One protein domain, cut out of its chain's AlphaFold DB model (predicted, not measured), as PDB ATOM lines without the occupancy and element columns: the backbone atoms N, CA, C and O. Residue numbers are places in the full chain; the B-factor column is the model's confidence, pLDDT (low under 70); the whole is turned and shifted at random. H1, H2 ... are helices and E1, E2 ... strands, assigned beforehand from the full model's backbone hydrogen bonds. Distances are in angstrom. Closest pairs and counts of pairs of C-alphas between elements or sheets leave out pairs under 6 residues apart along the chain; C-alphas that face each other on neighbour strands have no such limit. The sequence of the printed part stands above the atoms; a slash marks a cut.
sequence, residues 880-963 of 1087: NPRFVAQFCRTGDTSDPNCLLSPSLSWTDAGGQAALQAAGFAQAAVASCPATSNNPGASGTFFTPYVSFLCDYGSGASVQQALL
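This is residues 880 to 963 of the 1087 residues of an uncharacterized protein of Acidobacteria bacterium (UniProt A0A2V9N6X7). An elongated body has H2 and the short helix H4 in its middle, a small two-stranded hairpin, E1 and E2, with its long loop and H3 toward one end, and H1 with a long winding link toward the other. The printed part has 84 residues, with four named helices and two strands in the order H1, H2, E1, E2, H3, H4; E1 and E2 are antiparallel. The class is mixed, helices and strands, with under half of the residues in named elements. The whole is compact, with a radius of gyration of the C-alphas of 13.0 A, and spans 42 by 22 by 20 A.

H1, residues 881 to 887, begins at C-alpha 881 (46.376, -30.928, 23.845) and measures 10.1 A. H2, residues 909 to 918, measures 14.1 A. E1 is residues 922 to 925, 9.9 A, and E2 residues 939 to 942, 10.2 A. H3, residues 948 to 952, measures 6.0 A; H4, residues 958 to 961, measures 5.2 A and ends at C-alpha 961 (39.654, -40.259, 15.448).

H1 and H2 are close but not clearly touching, their closest C-alphas, Phe 887 and Ala 914, 7.9 A apart. H2 and H4 touch, closest at the C-alphas of Gly 911 and Val 958, 5.7 A. The closest C-alphas of H2 and E2 are Gln 912 and Phe 942, 5.9 A. In the hairpin E1 and E2, N 925 and O 939 are within hydrogen-bond range at 2.8 A. In H1, H2 and H3 every O i to N i+4 pair is within range; H4 is too short for one.

The C-alphas farthest apart, Thr 890 and Ala 930, are 42.1 A apart. The printed part has no cut. The links H1 to H2 and E1 to E2 are long. Mean pLDDT of the printed part is 80.8; residues 887, 889 to 897, 902 to 903 and 930 to 933 are under 70.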
ATOM      1  N   ASN A 880      42.649 -31.603  20.887       83.25
ATOM      2  CA  ASN A 880      42.834 -30.998  22.207       83.25
ATOM      3  C   ASN A 880      44.163 -31.466  22.848       83.25
ATOM      4  O   ASN A 880      44.309 -32.670  23.088       83.25
ATOM      5  N   PRO A 881      45.099 -30.564  23.219       80.56
ATOM      6  CA  PRO A 881      46.376 -30.928  23.845       80.56
ATOM      7  C   PRO A 881      46.252 -31.741  25.140       80.56
ATOM      8  O   PRO A 881      47.202 -32.414  25.531       80.56
ATOM      9  N   ARG A 882      45.085 -31.736  25.806       78.88
ATOM     10  CA  ARG A 882      44.823 -32.620  26.954       78.88
ATOM     11  C   ARG A 882      44.930 -34.100  26.598       78.88
ATOM     12  O   ARG A 882      45.417 -34.855  27.431       78.88
ATOM     13  N   PHE A 883      44.530 -34.507  25.392       76.88
ATOM     14  CA  PHE A 883      44.717 -35.885  24.941       76.88
ATOM     15  C   PHE A 883      46.210 -36.184  24.765       76.88
ATOM     16  O   PHE A 883      46.711 -37.149  25.335       76.88
ATOM     17  N   VAL A 884      46.963 -35.303  24.098       74.50
ATOM     18  CA  VAL A 884      48.427 -35.445  23.975       74.50
ATOM     19  C   VAL A 884      49.081 -35.590  25.357       74.50
ATOM     20  O   VAL A 884      49.840 -36.526  25.572       74.50
ATOM     21  N   ALA A 885      48.716 -34.761  26.338       73.38
ATOM     22  CA  ALA A 885      49.248 -34.851  27.703       73.38
ATOM     23  C   ALA A 885      48.812 -36.114  28.485       73.38
ATOM     24  O   ALA A 885      49.521 -36.548  29.392       73.38
ATOM     25  N   GLN A 886      47.656 -36.708  28.168       72.88
ATOM     26  CA  GLN A 886      47.177 -37.945  28.803       72.88
ATOM     27  C   GLN A 886      47.928 -39.189  28.310       72.88
ATOM     28  O   GLN A 886      48.210 -40.085  29.112       72.88
ATOM     29  N   PHE A 887      48.252 -39.231  27.015       69.94
ATOM     30  CA  PHE A 887      48.773 -40.422  26.339       69.94
ATOM     31  C   PHE A 887      50.272 -40.329  25.971       69.94
ATOM     32  O   PHE A 887      50.948 -41.349  25.980       69.94
ATOM     33  N   CYS A 888      50.836 -39.135  25.757       71.00
ATOM     34  CA  CYS A 888      52.271 -38.904  25.507       71.00
ATOM     35  C   CYS A 888      52.979 -38.387  26.776       71.00
ATOM     36  O   CYS A 888      53.430 -37.242  26.836       71.00
ATOM     37  N   ARG A 889      53.057 -39.214  27.830       60.50
ATOM     38  CA  ARG A 889      53.492 -38.787  29.184       60.50
ATOM     39  C   ARG A 889      54.912 -38.214  29.276       60.50
ATOM     40  O   ARG A 889      55.200 -37.485  30.222       60.50
ATOM     41  N   THR A 890      55.793 -38.569  28.348       61.91
ATOM     42  CA  THR A 890      57.195 -38.120  28.280       61.91
ATOM     43  C   THR A 890      57.406 -36.932  27.340       61.91
ATOM     44  O   THR A 890      58.483 -36.345  27.352       61.91
ATOM     45  N   GLY A 891      56.408 -36.581  26.518       60.66
ATOM     46  CA  GLY A 891      56.564 -35.644  25.398       60.66
ATOM     47  C   GLY A 891      57.361 -36.199  24.208       60.66
ATOM     48  O   GLY A 891      57.582 -35.471  23.245       60.66
ATOM     49  N   ASP A 892      57.779 -37.466  24.259       64.62
ATOM     50  CA  ASP A 892      58.552 -38.130  23.209       64.62
ATOM     51  C   ASP A 892      57.620 -38.680  22.116       64.62
ATOM     52  O   ASP A 892      56.773 -39.536  22.380       64.62
ATOM     53  N   THR A 893      57.765 -38.192  20.883       60.88
ATOM     54  CA  THR A 893      56.983 -38.656  19.724       60.88
ATOM     55  C   THR A 893      57.432 -40.022  19.198       60.88
ATOM     56  O   THR A 893      56.726 -40.611  18.381       60.88
ATOM     57  N   SER A 894      58.567 -40.544  19.675       62.75
ATOM     58  CA  SER A 894      59.043 -41.899  19.379       62.75
ATOM     59  C   SER A 894      58.507 -42.973  20.337       62.75
ATOM     60  O   SER A 894      58.697 -44.160  20.074       62.75
ATOM     61  N   ASP A 895      57.779 -42.600  21.403       68.12
ATOM     62  CA  ASP A 895      57.026 -43.566  22.217       68.12
ATOM     63  C   ASP A 895      55.919 -44.205  21.350       68.12
ATOM     64  O   ASP A 895      55.023 -43.488  20.889       68.12
ATOM     65  N   PRO A 896      55.919 -45.537  21.137       64.75
ATOM     66  CA  PRO A 896      54.904 -46.211  20.324       64.75
ATOM     67  C   PRO A 896      53.481 -46.120  20.906       64.75
ATOM     68  O   PRO A 896      52.523 -46.463  20.219       64.75
ATOM     69  N   ASN A 897      53.319 -45.654  22.151       65.19
ATOM     70  CA  ASN A 897      52.023 -45.417  22.793       65.19
ATOM     71  C   ASN A 897      51.586 -43.940  22.753       65.19
ATOM     72  O   ASN A 897      50.478 -43.620  23.190       65.19
ATOM     73  N   CYS A 898      52.428 -43.027  22.258       73.38
ATOM     74  CA  CYS A 898      52.059 -41.624  22.120       73.38
ATOM     75  C   CYS A 898      51.037 -41.442  20.985       73.38
ATOM     76  O   CYS A 898      51.229 -41.928  19.874       73.38
ATOM     77  N   LEU A 899      49.977 -40.663  21.229       73.31
ATOM     78  CA  LEU A 899      48.950 -40.314  20.231       73.31
ATOM     79  C   LEU A 899      49.476 -39.614  18.970       73.31
ATOM     80  O   LEU A 899      48.770 -39.586  17.965       73.31
ATOM     81  N   LEU A 900      50.667 -39.015  19.039       72.12
ATOM     82  CA  LEU A 900      51.337 -38.366  17.910       72.12
ATOM     83  C   LEU A 900      52.305 -39.312  17.175       72.12
ATOM     84  O   LEU A 900      52.968 -38.889  16.231       72.12
ATOM     85  N   SER A 901      52.410 -40.573  17.606       71.50
ATOM     86  CA  SER A 901      53.223 -41.584  16.935       71.50
ATOM     87  C   SER A 901      52.583 -41.955  15.590       71.50
ATOM     88  O   SER A 901      51.439 -42.420  15.575       71.50
ATOM     89  N   PRO A 902      53.290 -41.813  14.452       64.19
ATOM     90  CA  PRO A 902      52.745 -42.159  13.138       64.19
ATOM     91  C   PRO A 902      52.514 -43.669  12.958       64.19
ATOM     92  O   PRO A 902      51.842 -44.069  12.014       64.19
ATOM     93  N   SER A 903      53.048 -44.507  13.855       69.50
ATOM     94  CA  SER A 903      52.846 -45.960  13.866       69.50
ATOM     95  C   SER A 903      51.659 -46.440  14.711       69.50
ATOM     96  O   SER A 903      51.416 -47.640  14.738       69.50
ATOM     97  N   LEU A 904      50.938 -45.553  15.411       77.94
ATOM     98  CA  LEU A 904      49.792 -45.938  16.243       77.94
ATOM     99  C   LEU A 904      48.472 -45.754  15.474       77.94
ATOM    100  O   LEU A 904      47.927 -44.645  15.397       77.94
ATOM    101  N   SER A 905      47.936 -46.847  14.926       86.31
ATOM    102  CA  SER A 905      46.628 -46.846  14.267       86.31
ATOM    103  C   SER A 905      45.481 -46.811  15.283       86.31
ATOM    104  O   SER A 905      45.554 -47.363  16.384       86.31
ATOM    105  N   TRP A 906      44.356 -46.220  14.880       89.38
ATOM    106  CA  TRP A 906      43.091 -46.282  15.607       89.38
ATOM    107  C   TRP A 906      42.574 -47.712  15.823       89.38
ATOM    108  O   TRP A 906      41.885 -47.943  16.819       89.38
ATOM    109  N   THR A 907      42.908 -48.674  14.951       90.12
ATOM    110  CA  THR A 907      42.500 -50.085  15.107       90.12
ATOM    111  C   THR A 907      43.444 -50.915  15.975       90.12
ATOM    112  O   THR A 907      43.073 -52.021  16.367       90.12
ATOM    113  N   ASP A 908      44.645 -50.418  16.286       88.94
ATOM    114  CA  ASP A 908      45.590 -51.133  17.148       88.94
ATOM    115  C   ASP A 908      45.065 -51.231  18.581       88.94
ATOM    116  O   ASP A 908      44.279 -50.401  19.036       88.94
ATOM    117  N   ALA A 909      45.553 -52.211  19.348       86.81
ATOM    118  CA  ALA A 909      45.136 -52.402  20.739       86.81
ATOM    119  C   ALA A 909      45.329 -51.136  21.605       86.81
ATOM    120  O   ALA A 909      44.485 -50.835  22.449       86.81
ATOM    121  N   GLY A 910      46.402 -50.369  21.365       81.94
ATOM    122  CA  GLY A 910      46.642 -49.080  22.022       81.94
ATOM    123  C   GLY A 910      45.654 -47.991  21.590       81.94
ATOM    124  O   GLY A 910      45.101 -47.295  22.443       81.94
ATOM    125  N   GLY A 911      45.366 -47.883  20.288       87.00
ATOM    126  CA  GLY A 911      44.389 -46.934  19.748       87.00
ATOM    127  C   GLY A 911      42.964 -47.223  20.216       87.00
ATOM    128  O   GLY A 911      42.271 -46.328  20.697       87.00
ATOM    129  N   GLN A 912      42.550 -48.490  20.193       91.38
ATOM    130  CA  GLN A 912      41.255 -48.935  20.704       91.38
ATOM    131  C   GLN A 912      41.108 -48.700  22.214       91.38
ATOM    132  O   GLN A 912      40.054 -48.241  22.654       91.38
ATOM    133  N   ALA A 913      42.162 -48.929  23.007       86.31
ATOM    134  CA  ALA A 913      42.163 -48.589  24.429       86.31
ATOM    135  C   ALA A 913      42.066 -47.069  24.667       86.31
ATOM    136  O   ALA A 913      41.349 -46.637  25.571       86.31
ATOM    137  N   ALA A 914      42.730 -46.249  23.844       83.69
ATOM    138  CA  ALA A 914      42.637 -44.792  23.916       83.69
ATOM    139  C   ALA A 914      41.232 -44.277  23.555       83.69
ATOM    140  O   ALA A 914      40.695 -43.427  24.265       83.69
ATOM    141  N   LEU A 915      40.597 -44.829  22.516       89.62
ATOM    142  CA  LEU A 915      39.228 -44.478  22.122       89.62
ATOM    143  C   LEU A 915      38.190 -44.953  23.152       89.62
ATOM    144  O   LEU A 915      37.277 -44.204  23.499       89.62
ATOM    145  N   GLN A 916      38.365 -46.145  23.728       90.62
ATOM    146  CA  GLN A 916      37.542 -46.601  24.850       90.62
ATOM    147  C   GLN A 916      37.689 -45.674  26.071       90.62
ATOM    148  O   GLN A 916      36.692 -45.309  26.692       90.62
ATOM    149  N   ALA A 917      38.914 -45.249  26.403       84.62
ATOM    150  CA  ALA A 917      39.177 -44.310  27.495       84.62
ATOM    151  C   ALA A 917      38.643 -42.890  27.218       84.62
ATOM    152  O   ALA A 917      38.283 -42.180  28.158       84.62
ATOM    153  N   ALA A 918      38.549 -42.487  25.947       84.94
ATOM    154  CA  ALA A 918      37.894 -41.254  25.510       84.94
ATOM    155  C   ALA A 918      36.351 -41.338  25.523       84.94
ATOM    156  O   ALA A 918      35.691 -40.308  25.395       84.94
ATOM    157  N   GLY A 919      35.775 -42.529  25.731       89.25
ATOM    158  CA  GLY A 919      34.336 -42.735  25.916       89.25
ATOM    159  C   GLY A 919      33.541 -43.067  24.650       89.25
ATOM    160  O   GLY A 919      32.313 -43.000  24.687       89.25
ATOM    161  N   PHE A 920      34.198 -43.433  23.544       92.25
ATOM    162  CA  PHE A 920      33.501 -43.884  22.334       92.25
ATOM    163  C   PHE A 920      32.799 -45.239  22.541       92.25
ATOM    164  O   PHE A 920      33.188 -46.035  23.397       92.25
ATOM    165  N   ALA A 921      31.777 -45.524  21.728       93.50
ATOM    166  CA  ALA A 921      31.132 -46.838  21.656       93.50
ATOM    167  C   ALA A 921      31.676 -47.678  20.490       93.50
ATOM    168  O   ALA A 921      32.282 -47.161  19.550       93.50
ATOM    169  N   GLN A 922      31.446 -48.992  20.557       93.44
ATOM    170  CA  GLN A 922      31.767 -49.901  19.461       93.44
ATOM    171  C   GLN A 922      30.706 -49.826  18.359       93.44
ATOM    172  O   GLN A 922      29.514 -49.928  18.646       93.44
ATOM    173  N   ALA A 923      31.140 -49.729  17.102       90.56
ATOM    174  CA  ALA A 923      30.285 -49.914  15.931       90.56
ATOM    175  C   ALA A 923      30.771 -51.102  15.098       90.56
ATOM    176  O   ALA A 923      31.977 -51.325  14.979       90.56
ATOM    177  N   ALA A 924      29.835 -51.833  14.493       88.75
ATOM    178  CA  ALA A 924      30.127 -52.909  13.554       88.75
ATOM    179  C   ALA A 924      29.932 -52.427  12.108       88.75
ATOM    180  O   ALA A 924      28.829 -52.041  11.718       88.75
ATOM    181  N   VAL A 925      30.992 -52.500  11.306       84.50
ATOM    182  CA  VAL A 925      30.973 -52.245   9.862       84.50
ATOM    183  C   VAL A 925      30.996 -53.594   9.153       84.50
ATOM    184  O   VAL A 925      32.014 -54.283   9.159       84.50
ATOM    185  N   ALA A 926      29.859 -53.993   8.577       78.69
ATOM    186  CA  ALA A 926      29.707 -55.306   7.944       78.69
ATOM    187  C   ALA A 926      30.523 -55.433   6.645       78.69
ATOM    188  O   ALA A 926      31.194 -56.440   6.437       78.69
ATOM    189  N   SER A 927      30.481 -54.405   5.795       84.44
ATOM    190  CA  SER A 927      31.391 -54.194   4.665       84.44
ATOM    191  C   SER A 927      31.249 -52.767   4.127       84.44
ATOM    192  O   SER A 927      30.148 -52.214   4.081       84.44
ATOM    193  N   CYS A 928      32.359 -52.156   3.721       80.81
ATOM    194  CA  CYS A 928      32.358 -50.813   3.148       80.81
ATOM    195  C   CYS A 928      31.920 -50.811   1.668       80.81
ATOM    196  O   CYS A 928      32.378 -51.669   0.903       80.81
ATOM    197  N   PRO A 929      31.069 -49.859   1.229       76.75
ATOM    198  CA  PRO A 929      30.586 -49.786  -0.151       76.75
ATOM    199  C   PRO A 929      31.705 -49.657  -1.189       76.75
ATOM    200  O   PRO A 929      32.730 -49.029  -0.933       76.75
ATOM    201  N   ALA A 930      31.455 -50.142  -2.409       68.06
ATOM    202  CA  ALA A 930      32.359 -49.987  -3.556       68.06
ATOM    203  C   ALA A 930      32.661 -48.515  -3.921       68.06
ATOM    204  O   ALA A 930      33.632 -48.242  -4.615       68.06
ATOM    205  N   THR A 931      31.826 -47.578  -3.459       57.97
ATOM    206  CA  THR A 931      31.946 -46.125  -3.664       57.97
ATOM    207  C   THR A 931      32.571 -45.386  -2.474       57.97
ATOM    208  O   THR A 931      32.529 -44.161  -2.444       57.97
ATOM    209  N   SER A 932      33.066 -46.101  -1.461       66.00
ATOM    210  CA  SER A 932      33.800 -45.511  -0.330       66.00
ATOM    211  C   SER A 932      35.302 -45.451  -0.612       66.00
ATOM    212  O   SER A 932      35.782 -46.113  -1.530       66.00
ATOM    213  N   ASN A 933      36.056 -44.710   0.206       66.38
ATOM    214  CA  ASN A 933      37.516 -44.628   0.081       66.38
ATOM    215  C   ASN A 933      38.209 -45.981   0.341       66.38
ATOM    216  O   ASN A 933      39.311 -46.208  -0.149       66.38
ATOM    217  N   ASN A 934      37.573 -46.879   1.107       71.88
ATOM    218  CA  ASN A 934      38.133 -48.167   1.534       71.88
ATOM    219  C   ASN A 934      37.141 -49.320   1.268       71.88
ATOM    220  O   ASN A 934      36.597 -49.905   2.212       71.88
ATOM    221  N   PRO A 935      36.854 -49.652  -0.004       71.50
ATOM    222  CA  PRO A 935      35.829 -50.628  -0.359       71.50
ATOM    223  C   PRO A 935      36.153 -52.028   0.184       71.50
ATOM    224  O   PRO A 935      37.285 -52.499   0.114       71.50
ATOM    225  N   GLY A 936      35.143 -52.718   0.721       77.75
ATOM    226  CA  GLY A 936      35.282 -54.075   1.267       77.75
ATOM    227  C   GLY A 936      35.863 -54.182   2.685       77.75
ATOM    228  O   GLY A 936      35.814 -55.271   3.259       77.75
ATOM    229  N   ALA A 937      36.346 -53.091   3.293       80.19
ATOM    230  CA  ALA A 937      36.780 -53.097   4.693       80.19
ATOM    231  C   ALA A 937      35.619 -53.445   5.652       80.19
ATOM    232  O   ALA A 937      34.463 -53.102   5.397       80.19
ATOM    233  N   SER A 938      35.911 -54.146   6.750       86.81
ATOM    234  CA  SER A 938      34.924 -54.573   7.756       86.81
ATOM    235  C   SER A 938      35.569 -54.757   9.135       86.81
ATOM    236  O   SER A 938      36.786 -54.909   9.239       86.81
ATOM    237  N   GLY A 939      34.768 -54.725  10.203       88.69
ATOM    238  CA  GLY A 939      35.251 -54.934  11.572       88.69
ATOM    239  C   GLY A 939      34.305 -54.408  12.651       88.69
ATOM    240  O   GLY A 939      33.229 -53.894  12.358       88.69
ATOM    241  N   THR A 940      34.689 -54.555  13.920       93.50
ATOM    242  CA  THR A 940      33.974 -53.964  15.064       93.50
ATOM    243  C   THR A 940      34.976 -53.277  15.975       93.50
ATOM    244  O   THR A 940      35.859 -53.932  16.519       93.50
ATOM    245  N   PHE A 941      34.837 -51.961  16.118       93.50
ATOM    246  CA  PHE A 941      35.830 -51.103  16.761       93.50
ATOM    247  C   PHE A 941      35.148 -49.998  17.566       93.50
ATOM    248  O   PHE A 941      34.089 -49.506  17.171       93.50
ATOM    249  N   PHE A 942      35.781 -49.563  18.657       94.69
ATOM    250  CA  PHE A 942      35.539 -48.245  19.237       94.69
ATOM    251  C   PHE A 942      35.877 -47.195  18.179       94.69
ATOM    252  O   PHE A 942      36.999 -47.178  17.674       94.69
ATOM    253  N   THR A 943      34.898 -46.373  17.804       92.75
ATOM    254  CA  THR A 943      34.989 -45.480  16.638       92.75
ATOM    255  C   THR A 943      34.312 -44.136  16.918       92.75
ATOM    256  O   THR A 943      33.309 -44.115  17.637       92.75
ATOM    257  N   PRO A 944      34.798 -43.015  16.350       92.81
ATOM    258  CA  PRO A 944      34.113 -41.727  16.454       92.81
ATOM    259  C   PRO A 944      32.745 -41.699  15.766       92.81
ATOM    260  O   PRO A 944      31.851 -40.985  16.211       92.81
ATOM    261  N   TYR A 945      32.571 -42.464  14.684       93.50
ATOM    262  CA  TYR A 945      31.295 -42.633  13.990       93.50
ATOM    263  C   TYR A 945      31.264 -43.941  13.185       93.50
ATOM    264  O   TYR A 945      32.305 -44.546  12.913       93.50
ATOM    265  N   VAL A 946      30.068 -44.404  12.811       90.81
ATOM    266  CA  VAL A 946      29.846 -45.742  12.224       90.81
ATOM    267  C   VAL A 946      30.662 -45.986  10.944       90.81
ATOM    268  O   VAL A 946      31.244 -47.056  10.802       90.81
ATOM    269  N   SER A 947      30.748 -45.018  10.026       87.94
ATOM    270  CA  SER A 947      31.435 -45.168   8.731       87.94
ATOM    271  C   SER A 947      32.936 -44.833   8.729       87.94
ATOM    272  O   SER A 947      33.556 -44.911   7.671       87.94
ATOM    273  N   PHE A 948      33.560 -44.528   9.876       90.62
ATOM    274  CA  PHE A 948      34.967 -44.084   9.949       90.62
ATOM    275  C   PHE A 948      35.960 -45.049   9.270       90.62
ATOM    276  O   PHE A 948      36.874 -44.615   8.570       90.62
ATOM    277  N   LEU A 949      35.732 -46.365   9.392       89.19
ATOM    278  CA  LEU A 949      36.527 -47.399   8.712       89.19
ATOM    279  C   LEU A 949      36.440 -47.311   7.178       89.19
ATOM    280  O   LEU A 949      37.405 -47.637   6.494       89.19
ATOM    281  N   CYS A 950      35.308 -46.876   6.627       85.19
ATOM    282  CA  CYS A 950      35.128 -46.729   5.183       85.19
ATOM    283  C   CYS A 950      35.762 -45.436   4.659       85.19
ATOM    284  O   CYS A 950      36.303 -45.421   3.552       85.19
ATOM    285  N   ASP A 951      35.748 -44.380   5.473       84.19
ATOM    286  CA  ASP A 951      36.293 -43.072   5.110       84.19
ATOM    287  C   ASP A 951      37.828 -43.043   5.197       84.19
ATOM    288  O   ASP A 951      38.467 -42.476   4.310       84.19
ATOM    289  N   TYR A 952      38.424 -43.696   6.208       84.62
ATOM    290  CA  TYR A 952      39.869 -43.625   6.500       84.62
ATOM    291  C   TYR A 952      40.614 -44.971   6.563       84.62
ATOM    292  O   TYR A 952      41.839 -44.983   6.692       84.62
ATOM    293  N   GLY A 953      39.917 -46.106   6.472       86.44
ATOM    294  CA  GLY A 953      40.542 -47.430   6.512       86.44
ATOM    295  C   GLY A 953      41.060 -47.816   7.899       86.44
ATOM    296  O   GLY A 953      40.927 -47.083   8.880       86.44
ATOM    297  N   SER A 954      41.672 -48.996   8.007       85.25
ATOM    298  CA  SER A 954      42.250 -49.491   9.268       85.25
ATOM    299  C   SER A 954      43.613 -48.875   9.611       85.25
ATOM    300  O   SER A 954      44.183 -49.210  10.638       85.25
ATOM    301  N   GLY A 955      44.171 -48.014   8.753       82.12
ATOM    302  CA  GLY A 955      45.479 -47.375   8.957       82.12
ATOM    303  C   GLY A 955      45.424 -45.952   9.524       82.12
ATOM    304  O   GLY A 955      46.470 -45.335   9.692       82.12
ATOM    305  N   ALA A 956      44.233 -45.402   9.780       85.06
ATOM    306  CA  ALA A 956      44.087 -44.023  10.246       85.06
ATOM    307  C   ALA A 956      44.743 -43.804  11.623       85.06
ATOM    308  O   ALA A 956      44.690 -44.672  12.494       85.06
ATOM    309  N   SER A 957      45.311 -42.624  11.866       86.06
ATOM    310  CA  SER A 957      45.892 -42.309  13.173       86.06
ATOM    311  C   SER A 957      44.815 -42.168  14.255       86.06
ATOM    312  O   SER A 957      43.703 -41.694  13.999       86.06
ATOM    313  N   VAL A 958      45.156 -42.493  15.507       86.94
ATOM    314  CA  VAL A 958      44.271 -42.201  16.655       86.94
ATOM    315  C   VAL A 958      43.989 -40.694  16.766       86.94
ATOM    316  O   VAL A 958      42.896 -40.294  17.167       86.94
ATOM    317  N   GLN A 959      44.941 -39.849  16.351       85.44
ATOM    318  CA  GLN A 959      44.758 -38.400  16.246       85.44
ATOM    319  C   GLN A 959      43.545 -38.031  15.380       85.44
ATOM    320  O   GLN A 959      42.749 -37.213  15.833       85.44
ATOM    321  N   GLN A 960      43.372 -38.635  14.193       88.12
ATOM    322  CA  GLN A 960      42.227 -38.370  13.306       88.12
ATOM    323  C   GLN A 960      40.889 -38.723  13.976       88.12
ATOM    324  O   GLN A 960      39.911 -37.991  13.837       88.12
ATOM    325  N   ALA A 961      40.853 -39.816  14.741       89.75
ATOM    326  CA  ALA A 961      39.654 -40.259  15.448       89.75
ATOM    327  C   ALA A 961      39.277 -39.369  16.654       89.75
ATOM    328  O   ALA A 961      38.110 -39.312  17.031       89.75
ATOM    329  N   LEU A 962      40.245 -38.661  17.251       89.19
ATOM    330  CA  LEU A 962      40.060 -37.782  18.417       89.19
ATOM    331  C   LEU A 962      39.785 -36.306  18.064       89.19
ATOM    332  O   LEU A 962      39.762 -35.446  18.954       89.19
ATOM    333  N   LEU A 963      39.607 -35.980  16.783       89.62
ATOM    334  CA  LEU A 963      39.320 -34.612  16.348       89.62
ATOM    335  C   LEU A 963      37.879 -34.186  16.682       89.62
ATOM    336  O   LEU A 963      36.997 -35.036  16.786       89.62
TER     337      LEU A 963